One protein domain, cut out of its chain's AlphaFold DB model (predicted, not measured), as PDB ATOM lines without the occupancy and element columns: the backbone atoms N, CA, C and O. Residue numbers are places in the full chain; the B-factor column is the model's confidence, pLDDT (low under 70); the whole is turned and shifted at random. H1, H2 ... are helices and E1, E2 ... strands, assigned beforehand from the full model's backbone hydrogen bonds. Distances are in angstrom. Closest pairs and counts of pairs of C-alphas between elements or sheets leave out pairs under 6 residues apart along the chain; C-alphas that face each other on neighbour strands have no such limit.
ATOM      1  N   GLU A  23      16.778 100.342  17.418       90.75
ATOM      2  CA  GLU A  23      15.456 100.868  17.052       90.75
ATOM      3  C   GLU A  23      15.539 101.721  15.776       90.75
ATOM      4  O   GLU A  23      14.724 101.567  14.867       90.75
ATOM      5  N   GLU A  24      16.585 102.547  15.653       90.06
ATOM      6  CA  GLU A  24      16.909 103.288  14.424       90.06
ATOM      7  C   GLU A  24      17.172 102.343  13.240       90.06
ATOM      8  O   GLU A  24      16.723 102.601  12.123       90.06
ATOM      9  N   ALA A  25      17.874 101.230  13.477       87.38
ATOM     10  CA  ALA A  25      18.171 100.244  12.444       87.38
ATOM     11  C   ALA A  25      16.914  99.504  11.949       87.38
ATOM     12  O   ALA A  25      16.786  99.296  10.741       87.38
ATOM     13  N   GLU A  26      15.976  99.134  12.831       91.56
ATOM     14  CA  GLU A  26      14.688  98.564  12.398       91.56
ATOM     15  C   GLU A  26      13.803  99.605  11.695       91.56
ATOM     16  O   GLU A  26      13.259  99.308  10.633       91.56
ATOM     17  N   MET A  27      13.742 100.847  12.189       88.75
ATOM     18  CA  MET A  27      12.995 101.931  11.535       88.75
ATOM     19  C   MET A  27      13.498 102.199  10.106       88.75
ATOM     20  O   MET A  27      12.703 102.362   9.182       88.75
ATOM     21  N   ILE A  28      14.818 102.196   9.889       87.75
ATOM     22  CA  ILE A  28      15.410 102.369   8.553       87.75
ATOM     23  C   ILE A  28      15.132 101.155   7.651       87.75
ATOM     24  O   ILE A  28      14.875 101.337   6.460       87.75
ATOM     25  N   LYS A  29      15.125  99.926   8.188       86.94
ATOM     26  CA  LYS A  29      14.714  98.732   7.425       86.94
ATOM     27  C   LYS A  29      13.242  98.787   7.022       86.94
ATOM     28  O   LYS A  29      12.930  98.387   5.906       86.94
ATOM     29  N   GLU A  30      12.358  99.276   7.891       92.06
ATOM     30  CA  GLU A  30      10.931  99.442   7.597       92.06
ATOM     31  C   GLU A  30      10.708 100.522   6.528       92.06
ATOM     32  O   GLU A  30      10.077 100.252   5.507       92.06
ATOM     33  N   LEU A  31      11.325 101.701   6.678       89.75
ATOM     34  CA  LEU A  31      11.268 102.797   5.696       89.75
ATOM     35  C   LEU A  31      11.799 102.403   4.308       89.75
ATOM     36  O   LEU A  31      11.299 102.882   3.290       89.75
ATOM     37  N   LEU A  32      12.809 101.531   4.252       91.75
ATOM     38  CA  LEU A  32      13.391 101.022   3.008       91.75
ATOM     39  C   LEU A  32      12.823  99.656   2.584       91.75
ATOM     40  O   LEU A  32      13.285  99.093   1.592       91.75
ATOM     41  N   SER A  33      11.820  99.123   3.290       93.38
ATOM     42  CA  SER A  33      11.306  97.762   3.068       93.38
ATOM     43  C   SER A  33      10.696  97.570   1.678       93.38
ATOM     44  O   SER A  33      10.883  96.509   1.080       93.38
ATOM     45  N   ASP A  34      10.063  98.598   1.115       94.56
ATOM     46  CA  ASP A  34       9.517  98.601  -0.249       94.56
ATOM     47  C   ASP A  34      10.548  98.965  -1.332       94.56
ATOM     48  O   ASP A  34      10.237  98.922  -2.523       94.56
ATOM     49  N   TYR A  35      11.786  99.296  -0.961       94.56
ATOM     50  CA  TYR A  35      12.828  99.732  -1.891       94.56
ATOM     51  C   TYR A  35      13.838  98.620  -2.195       94.56
ATOM     52  O   TYR A  35      14.087  97.715  -1.400       94.56
ATOM     53  N   SER A  36      14.429  98.671  -3.388       95.00
ATOM     54  CA  SER A  36      15.554  97.821  -3.782       95.00
ATOM     55  C   SER A  36      16.415  98.522  -4.834       95.00
ATOM     56  O   SER A  36      16.018  99.525  -5.428       95.00
ATOM     57  N   TYR A  37      17.622  98.004  -5.055       94.62
ATOM     58  CA  TYR A  37      18.489  98.493  -6.118       94.62
ATOM     59  C   TYR A  37      18.078  97.918  -7.473       94.62
ATOM     60  O   TYR A  37      17.932  96.707  -7.618       94.62
ATOM     61  N   ALA A  38      17.976  98.798  -8.461       96.56
ATOM     62  CA  ALA A  38      17.767  98.482  -9.867       96.56
ATOM     63  C   ALA A  38      18.809  99.205 -10.732       96.56
ATOM     64  O   ALA A  38      19.573 100.049 -10.249       96.56
ATOM     65  N   TRP A  39      18.825  98.893 -12.024       96.31
ATOM     66  CA  TRP A  39      19.707  99.515 -13.006       96.31
ATOM     67  C   TRP A  39      18.878 100.317 -14.009       96.31
ATOM     68  O   TRP A  39      18.132  99.758 -14.806       96.31
ATOM     69  N   LEU A  40      18.992 101.640 -13.946       94.88
ATOM     70  CA  LEU A  40      18.358 102.568 -14.873       94.88
ATOM     71  C   LEU A  40      19.008 102.443 -16.258       94.88
ATOM     72  O   LEU A  40      20.226 102.604 -16.366       94.88
ATOM     73  N   SER A  41      18.203 102.172 -17.288       94.12
ATOM     74  CA  SER A  41      18.625 102.130 -18.690       94.12
ATOM     75  C   SER A  41      17.532 102.700 -19.606       94.12
ATOM     76  O   SER A  41      16.476 102.087 -19.779       94.12
ATOM     77  N   ASP A  42      17.775 103.881 -20.175       91.44
ATOM     78  CA  ASP A  42      16.844 104.642 -21.021       91.44
ATOM     79  C   ASP A  42      17.572 105.371 -22.170       91.44
ATOM     80  O   ASP A  42      18.763 105.177 -22.398       91.44
ATOM     81  N   ALA A  43      16.852 106.214 -22.917       85.44
ATOM     82  CA  ALA A  43      17.385 106.976 -24.052       85.44
ATOM     83  C   ALA A  43      18.437 108.057 -23.690       85.44
ATOM     84  O   ALA A  43      18.998 108.678 -24.590       85.44
ATOM     85  N   THR A  44      18.680 108.307 -22.403       84.56
ATOM     86  CA  THR A  44      19.633 109.299 -21.868       84.56
ATOM     87  C   THR A  44      20.677 108.684 -20.934       84.56
ATOM     88  O   THR A  44      21.801 109.170 -20.857       84.56
ATOM     89  N   THR A  45      20.321 107.605 -20.232       86.38
ATOM     90  CA  THR A  45      21.171 106.910 -19.264       86.38
ATOM     91  C   THR A  45      21.416 105.484 -19.736       86.38
ATOM     92  O   THR A  45      20.520 104.653 -19.649       86.38
ATOM     93  N   ASN A  46      22.639 105.170 -20.177       88.69
ATOM     94  CA  ASN A  46      22.996 103.817 -20.623       88.69
ATOM     95  C   ASN A  46      22.804 102.780 -19.500       88.69
ATOM     96  O   ASN A  46      22.074 101.802 -19.661       88.69
ATOM     97  N   CYS A  47      23.430 103.024 -18.345       90.81
ATOM     98  CA  CYS A  47      23.358 102.165 -17.168       90.81
ATOM     99  C   CYS A  47      23.729 102.948 -15.898       90.81
ATOM    100  O   CYS A  47      24.866 103.402 -15.758       90.81
ATOM    101  N   LYS A  48      22.809 103.053 -14.932       92.12
ATOM    102  CA  LYS A  48      23.077 103.650 -13.608       92.12
ATOM    103  C   LYS A  48      22.388 102.862 -12.497       92.12
ATOM    104  O   LYS A  48      21.179 102.665 -12.543       92.12
ATOM    105  N   ARG A  49      23.127 102.447 -11.464       94.62
ATOM    106  CA  ARG A  49      22.527 101.819 -10.275       94.62
ATOM    107  C   ARG A  49      21.739 102.866  -9.482       94.62
ATOM    108  O   ARG A  49      22.282 103.915  -9.142       94.62
ATOM    109  N   VAL A  50      20.478 102.576  -9.184       93.94
ATOM    110  CA  VAL A  50      19.545 103.467  -8.473       93.94
ATOM    111  C   VAL A  50      18.764 102.695  -7.414       93.94
ATOM    112  O   VAL A  50      18.512 101.504  -7.578       93.94
ATOM    113  N   LEU A  51      18.384 103.365  -6.325       94.50
ATOM    114  CA  LEU A  51      17.430 102.842  -5.348       94.50
ATOM    115  C   LEU A  51      16.020 103.262  -5.787       94.50
ATOM    116  O   LEU A  51      15.773 104.447  -6.001       94.50
ATOM    117  N   ILE A  52      15.110 102.303  -5.949       95.31
ATOM    118  CA  ILE A  52      13.744 102.530  -6.440       95.31
ATOM    119  C   ILE A  52      12.766 101.630  -5.677       95.31
ATOM    120  O   ILE A  52      13.175 100.627  -5.090       95.31
ATOM    121  N   ASN A  53      11.479 101.982  -5.650       95.69
ATOM    122  CA  ASN A  53      10.459 101.085  -5.110       95.69
ATOM    123  C   ASN A  53      10.367  99.820  -5.990       95.69
ATOM    124  O   ASN A  53      10.495  99.886  -7.218       95.69
ATOM    125  N   LYS A  54      10.193  98.665  -5.343       95.19
ATOM    126  CA  LYS A  54      10.113  97.334  -5.957       95.19
ATOM    127  C   LYS A  54       9.011  97.229  -7.016       95.19
ATOM    128  O   LYS A  54       9.179  96.461  -7.957       95.19
ATOM    129  N   ASP A  55       7.946  98.027  -6.909       95.38
ATOM    130  CA  ASP A  55       6.832  98.090  -7.867       95.38
ATOM    131  C   ASP A  55       7.257  98.397  -9.316       95.38
ATOM    132  O   ASP A  55       6.607  97.961 -10.264       95.38
ATOM    133  N   LYS A  56       8.356  99.139  -9.494       95.38
ATOM    134  CA  LYS A  56       8.850  99.617 -10.797       95.38
ATOM    135  C   LYS A  56       9.946  98.739 -11.400       95.38
ATOM    136  O   LYS A  56      10.318  98.943 -12.555       95.38
ATOM    137  N   ILE A  57      10.481  97.783 -10.646       95.19
ATOM    138  CA  ILE A  57      11.622  96.964 -11.066       95.19
ATOM    139  C   ILE A  57      11.185  95.963 -12.150       95.19
ATOM    140  O   ILE A  57      10.139  95.331 -12.045       95.19
ATOM    141  N   GLY A  58      11.968  95.855 -13.227       93.19
ATOM    142  CA  GLY A  58      11.636  95.077 -14.427       93.19
ATOM    143  C   GLY A  58      10.764  95.824 -15.451       93.19
ATOM    144  O   GLY A  58      10.584  95.341 -16.571       93.19
ATOM    145  N   THR A  59      10.260  97.016 -15.112       94.62
ATOM    146  CA  THR A  59       9.492  97.892 -16.012       94.62
ATOM    147  C   THR A  59      10.373  99.036 -16.508       94.62
ATOM    148  O   THR A  59      11.179  99.563 -15.749       94.62
ATOM    149  N   TYR A  60      10.222  99.449 -17.773       94.25
ATOM    150  CA  TYR A  60      11.009 100.552 -18.342       94.25
ATOM    151  C   TYR A  60      10.906 101.816 -17.464       94.25
ATOM    152  O   TYR A  60       9.781 102.234 -17.172       94.25
ATOM    153  N   PRO A  61      12.024 102.463 -17.072       95.81
ATOM    154  CA  PRO A  61      13.420 102.204 -17.465       95.81
ATOM    155  C   PRO A  61      14.282 101.427 -16.435       95.81
ATOM    156  O   PRO A  61      15.509 101.492 -16.497       95.81
ATOM    157  N   TYR A  62      13.695 100.710 -15.472       97.00
ATOM    158  CA  TYR A  62      14.410 100.069 -14.356       97.00
ATOM    159  C   TYR A  62      14.596  98.557 -14.548       97.00
ATOM    160  O   TYR A  62      13.651  97.776 -14.450       97.00
ATOM    161  N   VAL A  63      15.835  98.125 -14.768       96.62
ATOM    162  CA  VAL A  63      16.214  96.716 -14.942       96.62
ATOM    163  C   VAL A  63      16.502  96.055 -13.588       96.62
ATOM    164  O   VAL A  63      17.154  96.639 -12.721       96.62
ATOM    165  N   ASP A  64      16.021  94.827 -13.415       94.62
ATOM    166  CA  ASP A  64      16.183  93.981 -12.223       94.62
ATOM    167  C   ASP A  64      17.574  93.330 -12.113       94.62
ATOM    168  O   ASP A  64      18.125  93.140 -11.030       94.62
ATOM    169  N   THR A  65      18.148  92.999 -13.264       93.25
ATOM    170  CA  THR A  65      19.352  92.196 -13.445       93.25
ATOM    171  C   THR A  65      20.578  93.077 -13.710       93.25
ATOM    172  O   THR A  65      20.495  94.028 -14.491       93.25
ATOM    173  N   PRO A  66      21.744  92.791 -13.099       93.12
ATOM    174  CA  PRO A  66      22.957  93.568 -13.331       93.12
ATOM    175  C   PRO A  66      23.563  93.301 -14.720       93.12
ATOM    176  O   PRO A  66      23.483  92.172 -15.216       93.12
ATOM    177  N   PRO A  67      24.232  94.294 -15.332       93.12
ATOM    178  CA  PRO A  67      25.032  94.067 -16.529       93.12
ATOM    179  C   PRO A  67      26.224  93.159 -16.216       93.12
ATOM    180  O   PRO A  67      26.970  93.390 -15.264       93.12
ATOM    181  N   THR A  68      26.426  92.127 -17.034       91.19
ATOM    182  CA  THR A  68      27.542  91.179 -16.911       91.19
ATOM    183  C   THR A  68      28.188  90.943 -18.276       91.19
ATOM    184  O   THR A  68      27.497  90.840 -19.287       91.19
ATOM    185  N   GLY A  69      29.525  90.904 -18.327       87.62
ATOM    186  CA  GLY A  69      30.282  90.611 -19.555       87.62
ATOM    187  C   GLY A  69      30.155  91.633 -20.699       87.62
ATOM    188  O   GLY A  69      30.482  91.295 -21.833       87.62
ATOM    189  N   VAL A  70      29.683  92.855 -20.430       88.88
ATOM    190  CA  VAL A  70      29.434  93.905 -21.436       88.88
ATOM    191  C   VAL A  70      30.163  95.209 -21.106       88.88
ATOM    192  O   VAL A  70      30.279  95.593 -19.943       88.88
ATOM    193  N   THR A  71      30.613  95.915 -22.145       83.62
ATOM    194  CA  THR A  71      31.319  97.203 -22.048       83.62
ATOM    195  C   THR A  71      30.359  98.329 -22.407       83.62
ATOM    196  O   THR A  71      29.689  98.239 -23.433       83.62
ATOM    197  N   ASN A  72      30.291  99.387 -21.589       84.00
ATOM    198  CA  ASN A  72      29.283 100.451 -21.722       84.00
ATOM    199  C   ASN A  72      27.847  99.873 -21.852       84.00
ATOM    200  O   ASN A  72      27.232  99.958 -22.919       84.00
ATOM    201  N   PRO A  73      27.346  99.194 -20.799       91.38
ATOM    202  CA  PRO A  73      26.066  98.492 -20.833       91.38
ATOM    203  C   PRO A  73      24.879  99.395 -21.176       91.38
ATOM    204  O   PRO A  73      24.662 100.414 -20.526       91.38
ATOM    205  N   VAL A  74      24.066  98.947 -22.132       92.44
ATOM    206  CA  VAL A  74      22.715  99.444 -22.435       92.44
ATOM    207  C   VAL A  74      21.759  98.250 -22.418       92.44
ATOM    208  O   VAL A  74      22.130  97.158 -22.858       92.44
ATOM    209  N   TYR A  75      20.541  98.415 -21.908       94.19
ATOM    210  CA  TYR A  75      19.554  97.337 -21.873       94.19
ATOM    211  C   TYR A  75      18.664  97.348 -23.117       94.19
ATOM    212  O   TYR A  75      17.990  98.329 -23.432       94.19
ATOM    213  N   ASP A  76      18.636  96.224 -23.826       92.38
ATOM    214  CA  ASP A  76      17.714  95.997 -24.929       92.38
ATOM    215  C   ASP A  76      16.338  95.619 -24.364       92.38
ATOM    216  O   ASP A  76      16.069  94.466 -24.016       92.38
ATOM    217  N   TRP A  77      15.454  96.612 -24.261       92.44
ATOM    218  CA  TRP A  77      14.102  96.450 -23.724       92.44
ATOM    219  C   TRP A  77      13.191  95.532 -24.550       92.44
ATOM    220  O   TRP A  77      12.179  95.066 -24.015       92.44
ATOM    221  N   THR A  78      13.562  95.235 -25.800       92.12
ATOM    222  CA  THR A  78      12.853  94.312 -26.699       92.12
ATOM    223  C   THR A  78      13.393  92.891 -26.549       92.12
ATOM    224  O   THR A  78      12.616  91.956 -26.371       92.12
ATOM    225  N   ALA A  79      14.718  92.720 -26.559       92.19
ATOM    226  CA  ALA A  79      15.384  91.421 -26.417       92.19
ATOM    227  C   ALA A  79      15.615  90.980 -24.954       92.19
ATOM    228  O   ALA A  79      16.176  89.907 -24.733       92.19
ATOM    229  N   LYS A  80      15.210  91.803 -23.974       93.50
ATOM    230  CA  LYS A  80      15.308  91.581 -22.517       93.50
ATOM    231  C   LYS A  80      16.706  91.180 -22.039       93.50
ATOM    232  O   LYS A  80      16.869  90.259 -21.242       93.50
ATOM    233  N   LYS A  81      17.729  91.879 -22.534       94.12
ATOM    234  CA  LYS A  81      19.134  91.592 -22.212       94.12
ATOM    235  C   LYS A  81      20.002  92.840 -22.229       94.12
ATOM    236  O   LYS A  81      19.762  93.770 -22.995       94.12
ATOM    237  N   TRP A  82      21.077  92.809 -21.453       94.69
ATOM    238  CA  TRP A  82      22.165  93.768 -21.596       94.69
ATOM    239  C   TRP A  82      22.929  93.543 -22.904       94.69
ATOM    240  O   TRP A  82      23.119  92.413 -23.358       94.69
ATOM    241  N   ARG A  83      23.389  94.643 -23.494       91.69
ATOM    242  CA  ARG A  83      24.289  94.690 -24.648       91.69
ATOM    243  C   ARG A  83      25.379  95.724 -24.385       91.69
ATOM    244  O   ARG A  83      25.129  96.728 -23.721       91.69
ATOM    245  N   SER A  84      26.566  95.500 -24.937       89.31
ATOM    246  CA  SER A  84      27.543  96.580 -25.083       89.31
ATOM    247  C   SER A  84      26.979  97.654 -26.024       89.31
ATOM    248  O   SER A  84      26.183  97.340 -26.921       89.31
ATOM    249  N   SER A  85      27.391  98.907 -25.846       81.81
ATOM    250  CA  SER A  85      27.141  99.955 -26.839       81.81
ATOM    251  C   SER A  85      28.444 100.588 -27.300       81.81
ATOM    252  O   SER A  85      29.157 101.206 -26.512       81.81
TER     253      SER A  85
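Overview. This is residues 23 to 85 of the 193 residues of an uncharacterized protein of Lactobacillus gallinarum (UniProt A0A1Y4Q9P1). A slender rod has a short helix, H1, sticking out free at one end, a two-stranded antiparallel hairpin, E1 and E2, in the middle, and a second, smaller hairpin, E3 and E4, set crosswise at the far end. A long looping stretch, residues 54 to 72, joins the two hairpins and folds back beside the first one, where residues 62 to 63 pair antiparallel with residues 39 to 40 of E1. The printed part has 63 residues, with one named helix and four named strands in the order H1, E1, E2, E3, E4; the class is mixed, helices and strands, with under half of the residues in named elements. The whole is loose, with a radius of gyration of the C-alphas of 13.7 A and spans of 45 by 20 by 18 A.

Along the chain. H1 is residues 23 to 31, 12.3 A from first to last C-alpha, and begins at C-alpha 23 at (15.456, 100.868, 17.052). E1 is residues 35 to 40, 14.4 A long, and begins at C-alpha 35 at (12.828, 99.732, -1.891). E2 is residues 48 to 53, 15.4 A long. E3 is residues 73 to 76, 9.6 A long. E4 is residues 81 to 84, 10.2 A long, and ends at C-alpha 84 at (27.543, 96.580, -25.083).

Arrangement. H1 stands free, and in it every O i to N i+4 pair is within hydrogen-bond range. A tight link of 3 residues joins H1 to E1. E1 and E2 form a hairpin, antiparallel, with 144 degrees between their directions. C-alphas 35 and 53 face each other at 4.2 A, and N 38 and O 50 are within hydrogen-bond range at 2.9 A, as are N 40 and O 48 at 2.8 A. E3 and E4 form the other hairpin, antiparallel, at 137 degrees. C-alphas 75 and 82 face each other at 4.4 A, and N 76 and O 81 are within hydrogen-bond range at 2.8 A. E2 and E3 are apart, and so, for instance, are E1 and E4, and H1 and E2.

Size, cuts and confidence. The C-alphas of Glu 23 and Ser 85, the two farthest apart, are 45.4 A from each other. Without H1, the other 54 residues span 33 by 19 by 18 A, with a radius of gyration of 10.8 A. The link from E2 to E3, 19 residues, is long; the link from E1 to E2, 7 residues, is short, and that from E3 to E4, 4 residues, is tight. The printed part has no cut. The mean pLDDT of the printed part is 92.0, and no printed residue is under 70.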